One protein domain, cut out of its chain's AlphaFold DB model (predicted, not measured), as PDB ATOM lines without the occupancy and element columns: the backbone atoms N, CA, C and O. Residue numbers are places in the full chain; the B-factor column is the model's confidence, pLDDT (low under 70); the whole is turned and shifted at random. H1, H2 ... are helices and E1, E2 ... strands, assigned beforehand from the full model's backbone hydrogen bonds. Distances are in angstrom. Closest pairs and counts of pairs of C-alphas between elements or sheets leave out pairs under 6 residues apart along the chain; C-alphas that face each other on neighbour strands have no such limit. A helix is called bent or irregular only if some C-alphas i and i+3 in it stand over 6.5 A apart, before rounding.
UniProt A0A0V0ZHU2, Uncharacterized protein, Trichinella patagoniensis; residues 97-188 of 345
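What this domain is: This is residues 97 to 188 of the 345 residues of an uncharacterized protein of Trichinella patagoniensis (UniProt A0A0V0ZHU2). A long, bent two-stranded ribbon, the hairpin of E1 and E2, runs toward one end of the domain, and a small three-stranded meander, E3, E4 and E5, lies toward the other. The short helix H1 packs on the part of the ribbon nearer the meander, while the last stretch passes through H2 beyond the meander and folds back as a loose tail with E6. The printed part has 92 residues with two named helices and six named strands, in the order H1 E1 E2 E3 E4 E5 H2 E6; both sheets, E1 - E2 and E3 - E4 - E5, are antiparallel, and the class is mixed, helices and strands. The whole is loose, with a radius of gyration of the C-alphas of 16.3 A and spans of 56 by 24 by 16 A.

Where its parts are: H1 is residues 97 to 103, 9.8 A long, with C-alpha 97 at (97.928, 96.595, 136.604). E1 is residues 121 to 131, 32.9 A, and E2 residues 139 to 151, 32.8 A; C-alpha 131 is at (83.458, 79.486, 143.167). E3 is residues 157 to 159, E4 residues 162 to 165 and E5 residues 168 to 171. H2 is residues 174 to 179, 10.6 A, and is irregular, with C-alphas 175 and 178 7.3 A apart. E6 is residues 185 to 187, with C-alpha 187 at (95.944, 87.837, 132.542).

How they stand to each other: E1 and E2 are antiparallel at 160 degrees, with N 124 and O 148 2.9 A apart and N 130 and O 140 2.8 A apart, both within hydrogen-bond range. E2 bends by 55 degrees at residue 146. Residues 109 to 110 pair antiparallel with residues 125 to 126 of E1. The closest C-alphas of H1 and E1 are those of Cys 100 and Cys 124, 5.6 A apart. In the meander, each strand the antiparallel neighbour of the one before, E4 is the inner strand. N 158 and O 162 of E3 and E4 are 3.0 A apart, and N 165 and O 168 of E4 and E5 2.9 A, both within hydrogen-bond range. E1 is apart from E3, E4 and E5. H2 is not on the meander's sheet, and E6 pairs with no named strand. In H1 every O i to N i+4 pair is within hydrogen-bond range; in H2 0 of 2 are, and 0 of 3 O i to N i+3 pairs.

The domain as a whole: The two C-alphas farthest apart are those of Val 134 and Asn 174, 56.5 A. The printed part has no cut. The link from H1 to E1, residues 104 to 120, is long. The mean pLDDT of the printed part is 70.8, and 40 residues are under 70, among them residues 127 to 145 and 172 to 188.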
ATOM      1  N   SER A  97      98.771  97.423 135.746       69.69
ATOM      2  CA  SER A  97      97.928  96.595 136.604       69.69
ATOM      3  C   SER A  97      98.225  96.787 138.084       69.69
ATOM      4  O   SER A  97      97.290  96.769 138.882       69.69
ATOM      5  N   ALA A  98      99.481  97.044 138.457       69.19
ATOM      6  CA  ALA A  98      99.816  97.447 139.821       69.19
ATOM      7  C   ALA A  98      99.150  98.788 140.173       69.19
ATOM      8  O   ALA A  98      98.530  98.903 141.226       69.19
ATOM      9  N   LEU A  99      99.181  99.748 139.243       76.19
ATOM     10  CA  LEU A  99      98.508 101.041 139.397       76.19
ATOM     11  C   LEU A  99      96.989 100.887 139.508       76.19
ATOM     12  O   LEU A  99      96.371 101.481 140.383       76.19
ATOM     13  N   CYS A 100      96.373 100.053 138.664       78.56
ATOM     14  CA  CYS A 100      94.947  99.753 138.779       78.56
ATOM     15  C   CYS A 100      94.595  99.113 140.130       78.56
ATOM     16  O   CYS A 100      93.561  99.443 140.706       78.56
ATOM     17  N   ALA A 101      95.425  98.208 140.650       71.88
ATOM     18  CA  ALA A 101      95.176  97.580 141.943       71.88
ATOM     19  C   ALA A 101      95.285  98.577 143.110       71.88
ATOM     20  O   ALA A 101      94.486  98.518 144.048       71.88
ATOM     21  N   GLU A 102      96.255  99.491 143.036       75.69
ATOM     22  CA  GLU A 102      96.481 100.551 144.020       75.69
ATOM     23  C   GLU A 102      95.335 101.570 144.024       75.69
ATOM     24  O   GLU A 102      94.667 101.744 145.042       75.69
ATOM     25  N   GLU A 103      95.031 102.164 142.868       81.50
ATOM     26  CA  GLU A 103      93.966 103.166 142.709       81.50
ATOM     27  C   GLU A 103      92.573 102.585 142.987       81.50
ATOM     28  O   GLU A 103      91.701 103.235 143.564       81.50
ATOM     29  N   GLY A 104      92.357 101.320 142.620       75.12
ATOM     30  CA  GLY A 104      91.120 100.596 142.904       75.12
ATOM     31  C   GLY A 104      91.002 100.112 144.353       75.12
ATOM     32  O   GLY A 104      89.984  99.515 144.708       75.12
ATOM     33  N   ASN A 105      92.039 100.322 145.176       77.50
ATOM     34  CA  ASN A 105      92.170  99.819 146.545       77.50
ATOM     35  C   ASN A 105      91.813  98.325 146.677       77.50
ATOM     36  O   ASN A 105      91.171  97.871 147.628       77.50
ATOM     37  N   SER A 106      92.168  97.543 145.664       71.06
ATOM     38  CA  SER A 106      91.906  96.116 145.635       71.06
ATOM     39  C   SER A 106      92.831  95.461 144.634       71.06
ATOM     40  O   SER A 106      92.873  95.832 143.464       71.06
ATOM     41  N   VAL A 107      93.447  94.368 145.070       63.69
ATOM     42  CA  VAL A 107      94.190  93.432 144.220       63.69
ATOM     43  C   VAL A 107      93.303  92.721 143.206       63.69
ATOM     44  O   VAL A 107      93.763  91.732 142.661       63.69
ATOM     45  N   CYS A 108      92.057  93.183 142.998       70.31
ATOM     46  CA  CYS A 108      91.103  92.677 142.019       70.31
ATOM     47  C   CYS A 108      90.825  93.593 140.819       70.31
ATOM     48  O   CYS A 108      90.176  93.158 139.865       70.31
ATOM     49  N   TYR A 109      91.403  94.801 140.812       77.81
ATOM     50  CA  TYR A 109      91.484  95.670 139.638       77.81
ATOM     51  C   TYR A 109      92.790  95.528 138.849       77.81
ATOM     52  O   TYR A 109      93.878  95.494 139.415       77.81
ATOM     53  N   TYR A 110      92.680  95.501 137.524       74.44
ATOM     54  CA  TYR A 110      93.790  95.338 136.590       74.44
ATOM     55  C   TYR A 110      93.536  96.125 135.300       74.44
ATOM     56  O   TYR A 110      92.409  96.544 135.013       74.44
ATOM     57  N   HIS A 111      94.580  96.304 134.492       78.00
ATOM     58  CA  HIS A 111      94.436  96.862 133.156       78.00
ATOM     59  C   HIS A 111      94.227  95.733 132.132       78.00
ATOM     60  O   HIS A 111      95.061  94.841 132.043       78.00
ATOM     61  N   PRO A 112      93.159  95.721 131.312       70.88
ATOM     62  CA  PRO A 112      92.836  94.561 130.475       70.88
ATOM     63  C   PRO A 112      93.749  94.388 129.254       70.88
ATOM     64  O   PRO A 112      93.750  93.325 128.635       70.88
ATOM     65  N   SER A 113      94.513  95.413 128.881       73.81
ATOM     66  CA  SER A 113      95.358  95.415 127.681       73.81
ATOM     67  C   SER A 113      96.834  95.609 128.021       73.81
ATOM     68  O   SER A 113      97.172  96.175 129.056       73.81
ATOM     69  N   ILE A 114      97.713  95.168 127.122       69.75
ATOM     70  CA  ILE A 114      99.173  95.337 127.256       69.75
ATOM     71  C   ILE A 114      99.563  96.823 127.233       69.75
ATOM     72  O   ILE A 114     100.500  97.234 127.909       69.75
ATOM     73  N   TYR A 115      98.823  97.623 126.465       80.62
ATOM     74  CA  TYR A 115      99.026  99.061 126.318       80.62
ATOM     75  C   TYR A 115      97.822  99.824 126.863       80.62
ATOM     76  O   TYR A 115      96.704  99.305 126.775       80.62
ATOM     77  N   PRO A 116      98.021 101.045 127.384       82.94
ATOM     78  CA  PRO A 116      96.939 101.893 127.837       82.94
ATOM     79  C   PRO A 116      96.031 102.321 126.677       82.94
ATOM     80  O   PRO A 116      96.434 102.312 125.513       82.94
ATOM     81  N   ASN A 117      94.805 102.741 126.998       86.62
ATOM     82  CA  ASN A 117      93.856 103.261 126.008       86.62
ATOM     83  C   ASN A 117      94.389 104.521 125.317       86.62
ATOM     84  O   ASN A 117      94.285 104.664 124.101       86.62
ATOM     85  N   THR A 118      94.945 105.436 126.108       89.12
ATOM     86  CA  THR A 118      95.614 106.657 125.658       89.12
ATOM     87  C   THR A 118      96.794 106.941 126.584       89.12
ATOM     88  O   THR A 118      96.891 106.348 127.651       89.12
ATOM     89  N   CYS A 119      97.680 107.863 126.216       88.81
ATOM     90  CA  CYS A 119      98.751 108.288 127.122       88.81
ATOM     91  C   CYS A 119      98.312 109.319 128.168       88.81
ATOM     92  O   CYS A 119      99.123 109.707 128.997       88.81
ATOM     93  N   GLU A 120      97.054 109.760 128.138       89.25
ATOM     94  CA  GLU A 120      96.482 110.638 129.165       89.25
ATOM     95  C   GLU A 120      95.754 109.819 130.232       89.25
ATOM     96  O   GLU A 120      95.895 110.065 131.427       89.25
ATOM     97  N   TYR A 121      94.989 108.818 129.797       90.25
ATOM     98  CA  TYR A 121      94.213 107.964 130.680       90.25
ATOM     99  C   TYR A 121      94.120 106.529 130.177       90.25
ATOM    100  O   TYR A 121      94.162 106.245 128.972       90.25
ATOM    101  N   THR A 122      93.878 105.633 131.127       89.38
ATOM    102  CA  THR A 122      93.560 104.242 130.841       89.38
ATOM    103  C   THR A 122      92.455 103.711 131.737       89.38
ATOM    104  O   THR A 122      92.175 104.281 132.789       89.38
ATOM    105  N   VAL A 123      91.777 102.656 131.287       88.75
ATOM    106  CA  VAL A 123      90.609 102.091 131.967       88.75
ATOM    107  C   VAL A 123      90.994 100.817 132.707       88.75
ATOM    108  O   VAL A 123      91.357  99.813 132.097       88.75
ATOM    109  N   CYS A 124      90.850 100.852 134.026       85.38
ATOM    110  CA  CYS A 124      90.971  99.690 134.890       85.38
ATOM    111  C   CYS A 124      89.651  98.918 134.928       85.38
ATOM    112  O   CYS A 124      88.563  99.504 134.889       85.38
ATOM    113  N   GLN A 125      89.747  97.594 135.011       83.50
ATOM    114  CA  GLN A 125      88.616  96.682 135.137       83.50
ATOM    115  C   GLN A 125      88.826  95.768 136.334       83.50
ATOM    116  O   GLN A 125      89.962  95.475 136.698       83.50
ATOM    117  N   SER A 126      87.740  95.283 136.922       78.88
ATOM    118  CA  SER A 126      87.794  94.258 137.964       78.88
ATOM    119  C   SER A 126      87.433  92.877 137.439       78.88
ATOM    120  O   SER A 126      86.452  92.700 136.709       78.88
ATOM    121  N   LEU A 127      88.195  91.879 137.874       69.69
ATOM    122  CA  LEU A 127      87.914  90.474 137.615       69.69
ATOM    123  C   LEU A 127      87.771  89.744 138.943       69.69
ATOM    124  O   LEU A 127      88.721  89.670 139.718       69.69
ATOM    125  N   TYR A 128      86.601  89.152 139.159       69.25
ATOM    126  CA  TYR A 128      86.352  88.264 140.280       69.25
ATOM    127  C   TYR A 128      86.020  86.866 139.773       69.25
ATOM    128  O   TYR A 128      85.281  86.680 138.802       69.25
ATOM    129  N   LEU A 129      86.552  85.863 140.458       63.38
ATOM    130  CA  LEU A 129      86.190  84.474 140.228       63.38
ATOM    131  C   LEU A 129      85.268  84.027 141.355       63.38
ATOM    132  O   LEU A 129      85.661  84.005 142.512       63.38
ATOM    133  N   ILE A 130      84.029  83.677 141.045       64.31
ATOM    134  CA  ILE A 130      83.111  83.100 142.022       64.31
ATOM    135  C   ILE A 130      83.210  81.581 141.909       64.31
ATOM    136  O   ILE A 130      83.020  81.007 140.833       64.31
ATOM    137  N   LEU A 131      83.494  80.939 143.037       57.34
ATOM    138  CA  LEU A 131      83.458  79.486 143.167       57.34
ATOM    139  C   LEU A 131      82.050  79.097 143.637       57.34
ATOM    140  O   LEU A 131      81.617  79.510 144.717       57.34
ATOM    141  N   ASP A 132      81.312  78.371 142.792       52.88
ATOM    142  CA  ASP A 132      79.955  77.924 143.114       52.88
ATOM    143  C   ASP A 132      79.996  76.752 144.107       52.88
ATOM    144  O   ASP A 132      80.613  75.713 143.862       52.88
ATOM    145  N   ASN A 133      79.323  76.940 145.240       50.50
ATOM    146  CA  ASN A 133      79.287  76.006 146.359       50.50
ATOM    147  C   ASN A 133      78.402  74.780 146.086       50.50
ATOM    148  O   ASN A 133      78.576  73.750 146.729       50.50
ATOM    149  N   VAL A 134      77.431  74.876 145.171       49.19
ATOM    150  CA  VAL A 134      76.449  73.796 144.981       49.19
ATOM    151  C   VAL A 134      77.057  72.616 144.234       49.19
ATOM    152  O   VAL A 134      76.713  71.465 144.500       49.19
ATOM    153  N   THR A 135      77.965  72.888 143.304       49.50
ATOM    154  CA  THR A 135      78.443  71.863 142.383       49.50
ATOM    155  C   THR A 135      79.957  71.696 142.378       49.50
ATOM    156  O   THR A 135      80.413  70.634 141.965       49.50
ATOM    157  N   MET A 136      80.744  72.684 142.846       50.62
ATOM    158  CA  MET A 136      82.226  72.697 142.812       50.62
ATOM    159  C   MET A 136      82.846  72.450 141.412       50.62
ATOM    160  O   MET A 136      84.067  72.434 141.261       50.62
ATOM    161  N   ASP A 137      82.004  72.286 140.389       50.81
ATOM    162  CA  ASP A 137      82.303  71.943 138.995       50.81
ATOM    163  C   ASP A 137      82.230  73.173 138.075       50.81
ATOM    164  O   ASP A 137      82.443  73.078 136.865       50.81
ATOM    165  N   ARG A 138      81.878  74.334 138.637       55.06
ATOM    166  CA  ARG A 138      81.562  75.549 137.898       55.06
ATOM    167  C   ARG A 138      82.357  76.719 138.452       55.06
ATOM    168  O   ARG A 138      82.208  77.113 139.609       55.06
ATOM    169  N   MET A 139      83.164  77.316 137.580       56.62
ATOM    170  CA  MET A 139      83.840  78.576 137.857       56.62
ATOM    171  C   MET A 139      83.043  79.698 137.203       56.62
ATOM    172  O   MET A 139      82.978  79.809 135.978       56.62
ATOM    173  N   ILE A 140      82.425  80.546 138.019       62.75
ATOM    174  CA  ILE A 140      81.703  81.710 137.517       62.75
ATOM    175  C   ILE A 140      82.694  82.862 137.446       62.75
ATOM    176  O   ILE A 140      83.071  83.458 138.452       62.75
ATOM    177  N   VAL A 141      83.118  83.202 136.234       57.88
ATOM    178  CA  VAL A 141      83.907  84.411 136.011       57.88
ATOM    179  C   VAL A 141      82.961  85.607 136.069       57.88
ATOM    180  O   VAL A 141      82.226  85.869 135.116       57.88
ATOM    181  N   LYS A 142      82.969  86.342 137.183       63.09
ATOM    182  CA  LYS A 142      82.243  87.605 137.304       63.09
ATOM    183  C   LYS A 142      83.213  88.746 137.031       63.09
ATOM    184  O   LYS A 142      83.967  89.174 137.901       63.09
ATOM    185  N   ARG A 143      83.176  89.269 135.808       62.38
ATOM    186  CA  ARG A 143      83.691  90.619 135.568       62.38
ATOM    187  C   ARG A 143      82.700  91.575 136.194       62.38
ATOM    188  O   ARG A 143      81.532  91.578 135.811       62.38
ATOM    189  N   ASP A 144      83.142  92.303 137.206       62.78
ATOM    190  CA  ASP A 144      82.318  93.387 137.709       62.78
ATOM    191  C   ASP A 144      82.386  94.531 136.689       62.78
ATOM    192  O   ASP A 144      83.449  94.813 136.131       62.78
ATOM    193  N   ASN A 145      81.240  95.143 136.390       59.09
ATOM    194  CA  ASN A 145      81.145  96.225 135.403       59.09
ATOM    195  C   ASN A 145      81.745  97.535 135.935       59.09
ATOM    196  O   ASN A 145      81.805  98.532 135.212       59.09
ATOM    197  N   THR A 146      82.176  97.544 137.196       70.25
ATOM    198  CA  THR A 146      82.944  98.619 137.806       70.25
ATOM    199  C   THR A 146      84.256  98.805 137.057       70.25
ATOM    200  O   THR A 146      85.193  98.012 137.143       70.25
ATOM    201  N   THR A 147      84.300  99.889 136.294       83.50
ATOM    202  CA  THR A 147      85.503 100.368 135.629       83.50
ATOM    203  C   THR A 147      85.776 101.779 136.104       83.50
ATOM    204  O   THR A 147      84.851 102.541 136.391       83.50
ATOM    205  N   PHE A 148      87.048 102.132 136.193       87.25
ATOM    206  CA  PHE A 148      87.453 103.494 136.505       87.25
ATOM    207  C   PHE A 148      88.659 103.878 135.664       87.25
ATOM    208  O   PHE A 148      89.325 103.033 135.062       87.25
ATOM    209  N   ARG A 149      88.889 105.185 135.565       90.88
ATOM    210  CA  ARG A 149      89.991 105.746 134.791       90.88
ATOM    211  C   ARG A 149      91.106 106.154 135.730       90.88
ATOM    212  O   ARG A 149      90.836 106.799 136.738       90.88
ATOM    213  N   ILE A 150      92.329 105.831 135.344       89.38
ATOM    214  CA  ILE A 150      93.543 106.337 135.983       89.38
ATOM    215  C   ILE A 150      94.326 107.176 134.984       89.38
ATOM    216  O   ILE A 150      94.226 106.958 133.771       89.38
ATOM    217  N   ALA A 151      95.103 108.127 135.498       88.06
ATOM    218  CA  ALA A 151      96.092 108.830 134.697       88.06
ATOM    219  C   ALA A 151      97.224 107.864 134.333       88.06
ATOM    220  O   ALA A 151      97.660 107.068 135.164       88.06
ATOM    221  N   VAL A 152      97.687 107.920 133.086       86.62
ATOM    222  CA  VAL A 152      98.806 107.083 132.642       86.62
ATOM    223  C   VAL A 152     100.112 107.789 132.986       86.62
ATOM    224  O   VAL A 152     100.307 108.919 132.535       86.62
ATOM    225  N   PRO A 153     101.009 107.164 133.769       83.12
ATOM    226  CA  PRO A 153     102.302 107.760 134.049       83.12
ATOM    227  C   PRO A 153     103.144 107.903 132.785       83.12
ATOM    228  O   PRO A 153     103.072 107.101 131.845       83.12
ATOM    229  N   ASP A 154     104.015 108.904 132.790       80.50
ATOM    230  CA  ASP A 154     105.055 108.988 131.779       80.50
ATOM    231  C   ASP A 154     105.956 107.746 131.843       80.50
ATOM    232  O   ASP A 154     106.124 107.094 132.874       80.50
ATOM    233  N   MET A 155     106.540 107.409 130.698       74.62
ATOM    234  CA  MET A 155     107.345 106.213 130.462       74.62
ATOM    235  C   MET A 155     106.568 104.883 130.478       74.62
ATOM    236  O   MET A 155     107.180 103.829 130.305       74.62
ATOM    237  N   THR A 156     105.233 104.892 130.575       78.44
ATOM    238  CA  THR A 156     104.412 103.700 130.302       78.44
ATOM    239  C   THR A 156     104.475 103.308 128.824       78.44
ATOM    240  O   THR A 156     104.389 104.157 127.936       78.44
ATOM    241  N   LEU A 157     104.586 102.009 128.533       77.69
ATOM    242  CA  LEU A 157     104.560 101.484 127.164       77.69
ATOM    243  C   LEU A 157     103.181 101.690 126.521       77.69
ATOM    244  O   LEU A 157     102.181 101.212 127.040       77.69
ATOM    245  N   CYS A 158     103.137 102.342 125.357       82.50
ATOM    246  CA  CYS A 158     101.904 102.603 124.591       82.50
ATOM    247  C   CYS A 158     101.851 101.896 123.234       82.50
ATOM    248  O   CYS A 158     100.905 102.049 122.464       82.50
ATOM    249  N   GLY A 159     102.891 101.132 122.922       75.81
ATOM    250  CA  GLY A 159     103.006 100.349 121.707       75.81
ATOM    251  C   GLY A 159     104.381  99.708 121.627       75.81
ATOM    252  O   GLY A 159     105.250  99.947 122.470       75.81
ATOM    253  N   ARG A 160     104.601  98.917 120.578       74.81
ATOM    254  CA  ARG A 160     105.919  98.346 120.300       74.81
ATOM    255  C   ARG A 160     106.938  99.471 120.119       74.81
ATOM    256  O   ARG A 160     106.758 100.319 119.246       74.81
ATOM    257  N   GLU A 161     107.965  99.485 120.965       73.25
ATOM    258  CA  GLU A 161     109.017 100.514 120.992       73.25
ATOM    259  C   GLU A 161     108.509 101.957 121.196       73.25
ATOM    260  O   GLU A 161     109.140 102.927 120.759       73.25
ATOM    261  N   LYS A 162     107.348 102.122 121.846       81.44
ATOM    262  CA  LYS A 162     106.743 103.431 122.120       81.44
ATOM    263  C   LYS A 162     106.357 103.586 123.585       81.44
ATOM    264  O   LYS A 162     105.915 102.636 124.226       81.44
ATOM    265  N   TRP A 163     106.460 104.813 124.074       82.81
ATOM    266  CA  TRP A 163     106.156 105.208 125.450       82.81
ATOM    267  C   TRP A 163     105.313 106.481 125.515       82.81
ATOM    268  O   TRP A 163     105.310 107.291 124.583       82.81
ATOM    269  N   CYS A 164     104.605 106.646 126.623       85.38
ATOM    270  CA  CYS A 164     103.893 107.865 126.957       85.38
ATOM    271  C   CYS A 164     104.862 108.915 127.498       85.38
ATOM    272  O   CYS A 164     105.602 108.645 128.435       85.38
ATOM    273  N   ILE A 165     104.878 110.100 126.893       84.19
ATOM    274  CA  ILE A 165     105.570 111.284 127.409       84.19
ATOM    275  C   ILE A 165     104.636 112.470 127.262       84.19
ATOM    276  O   ILE A 165     104.196 112.759 126.144       84.19
ATOM    277  N   ASN A 166     104.374 113.179 128.360       83.56
ATOM    278  CA  ASN A 166     103.504 114.353 128.389       83.56
ATOM    279  C   ASN A 166     102.168 114.093 127.663       83.56
ATOM    280  O   ASN A 166     101.760 114.863 126.789       83.56
ATOM    281  N   GLY A 167     101.535 112.949 127.944       84.12
ATOM    282  CA  GLY A 167     100.254 112.567 127.340       84.12
ATOM    283  C   GLY A 167     100.322 112.080 125.885       84.12
ATOM    284  O   GLY A 167      99.288 111.775 125.292       84.12
ATOM    285  N   LYS A 168     101.512 111.961 125.278       88.31
ATOM    286  CA  LYS A 168     101.682 111.527 123.880       88.31
ATOM    287  C   LYS A 168     102.439 110.213 123.763       88.31
ATOM    288  O   LYS A 168     103.474 110.025 124.390       88.31
ATOM    289  N   CYS A 169     101.966 109.341 122.874       88.69
ATOM    290  CA  CYS A 169     102.654 108.099 122.533       88.69
ATOM    291  C   CYS A 169     103.759 108.372 121.504       88.69
ATOM    292  O   CYS A 169     103.476 108.601 120.325       88.69
ATOM    293  N   VAL A 170     105.017 108.367 121.939       87.19
ATOM    294  CA  VAL A 170     106.178 108.708 121.102       87.19
ATOM    295  C   VAL A 170     107.142 107.530 120.980       87.19
ATOM    296  O   VAL A 170     107.077 106.572 121.747       87.19
ATOM    297  N   LYS A 171     108.031 107.555 119.982       83.50
ATOM    298  CA  LYS A 171     109.038 106.500 119.806       83.50
ATOM    299  C   LYS A 171     110.085 106.584 120.918       83.50
ATOM    300  O   LYS A 171     110.558 107.677 121.233       83.50
ATOM    301  N   ALA A 172     110.448 105.441 121.490       69.50
ATOM    302  CA  ALA A 172     111.492 105.376 122.500       69.50
ATOM    303  C   ALA A 172     112.880 105.683 121.890       69.50
ATOM    304  O   ALA A 172     113.174 105.230 120.774       69.50
ATOM    305  N   PRO A 173     113.750 106.427 122.600       68.94
ATOM    306  CA  PRO A 173     115.142 106.627 122.220       68.94
ATOM    307  C   PRO A 173     115.852 105.291 121.996       68.94
ATOM    308  O   PRO A 173     115.625 104.331 122.733       68.94
ATOM    309  N   ASN A 174     116.752 105.238 121.010       63.84
ATOM    310  CA  ASN A 174     117.455 104.004 120.634       63.84
ATOM    311  C   ASN A 174     118.204 103.346 121.807       63.84
ATOM    312  O   ASN A 174     118.292 102.127 121.858       63.84
ATOM    313  N   SER A 175     118.679 104.126 122.783       59.81
ATOM    314  CA  SER A 175     119.357 103.629 123.989       59.81
ATOM    315  C   SER A 175     118.466 102.802 124.928       59.81
ATOM    316  O   SER A 175     118.986 102.122 125.808       59.81
ATOM    317  N   LEU A 176     117.140 102.856 124.761       54.34
ATOM    318  CA  LEU A 176     116.155 102.230 125.652       54.34
ATOM    319  C   LEU A 176     115.354 101.103 124.988       54.34
ATOM    320  O   LEU A 176     114.586 100.420 125.662       54.34
ATOM    321  N   GLN A 177     115.566 100.860 123.691       54.75
ATOM    322  CA  GLN A 177     114.858  99.821 122.929       54.75
ATOM    323  C   GLN A 177     115.152  98.397 123.441       54.75
ATOM    324  O   GLN A 177     114.313  97.511 123.318       54.75
ATOM    325  N   HIS A 178     116.306  98.167 124.076       47.97
ATOM    326  CA  HIS A 178     116.751  96.833 124.508       47.97
ATOM    327  C   HIS A 178     115.983  96.250 125.710       47.97
ATOM    328  O   HIS A 178     116.042  95.045 125.930       47.97
ATOM    329  N   LYS A 179     115.255  97.072 126.484       50.12
ATOM    330  CA  LYS A 179     114.426  96.615 127.622       50.12
ATOM    331  C   LYS A 179     112.970  96.299 127.225       50.12
ATOM    332  O   LYS A 179     112.138  96.047 128.089       50.12
ATOM    333  N   MET A 180     112.651  96.333 125.928       50.44
ATOM    334  CA  MET A 180     111.281  96.322 125.393       50.44
ATOM    335  C   MET A 180     110.888  94.984 124.757       50.44
ATOM    336  O   MET A 180     110.202  94.971 123.734       50.44
ATOM    337  N   ALA A 181     111.344  93.862 125.324       45.31
ATOM    338  CA  ALA A 181     110.912  92.546 124.862       45.31
ATOM    339  C   ALA A 181     109.377  92.498 124.827       45.31
ATOM    340  O   ALA A 181     108.722  92.965 125.761       45.31
ATOM    341  N   ASP A 182     108.823  91.999 123.716       46.56
ATOM    342  CA  ASP A 182     107.385  91.821 123.519       46.56
ATOM    343  C   ASP A 182     106.806  91.117 124.751       46.56
ATOM    344  O   ASP A 182     106.972  89.906 124.914       46.56
ATOM    345  N   ARG A 183     106.122  91.876 125.616       49.06
ATOM    346  CA  ARG A 183     105.332  91.321 126.712       49.06
ATOM    347  C   ARG A 183     104.204  90.508 126.070       49.06
ATOM    348  O   ARG A 183     103.169  91.051 125.700       49.06
ATOM    349  N   LYS A 184     104.440  89.211 125.860       45.44
ATOM    350  CA  LYS A 184     103.450  88.221 125.411       45.44
ATOM    351  C   LYS A 184     102.901  87.518 126.633       45.44
ATOM    352  O   LYS A 184     103.688  86.924 127.357       45.44
ATOM    353  N   GLY A 185     101.598  87.588 126.880       47.41
ATOM    354  CA  GLY A 185     101.021  87.000 128.081       47.41
ATOM    355  C   GLY A 185      99.502  87.006 128.113       47.41
ATOM    356  O   GLY A 185      98.837  87.636 127.288       47.41
ATOM    357  N   LYS A 186      98.946  86.283 129.086       46.03
ATOM    358  CA  LYS A 186      97.520  86.307 129.432       46.03
ATOM    359  C   LYS A 186      97.370  86.738 130.887       46.03
ATOM    360  O   LYS A 186      98.187  86.374 131.728       46.03
ATOM    361  N   TRP A 187      96.306  87.480 131.174       50.28
ATOM    362  CA  TRP A 187      95.944  87.837 132.542       50.28
ATOM    363  C   TRP A 187      95.499  86.595 133.306       50.28
ATOM    364  O   TRP A 187      94.589  85.890 132.862       50.28
ATOM    365  N   VAL A 188      96.127  86.349 134.454       50.31
ATOM    366  CA  VAL A 188      95.719  85.301 135.392       50.31
ATOM    367  C   VAL A 188      95.210  85.976 136.670       50.31
ATOM    368  O   VAL A 188      95.904  86.839 137.209       50.31
TER     369      VAL A 188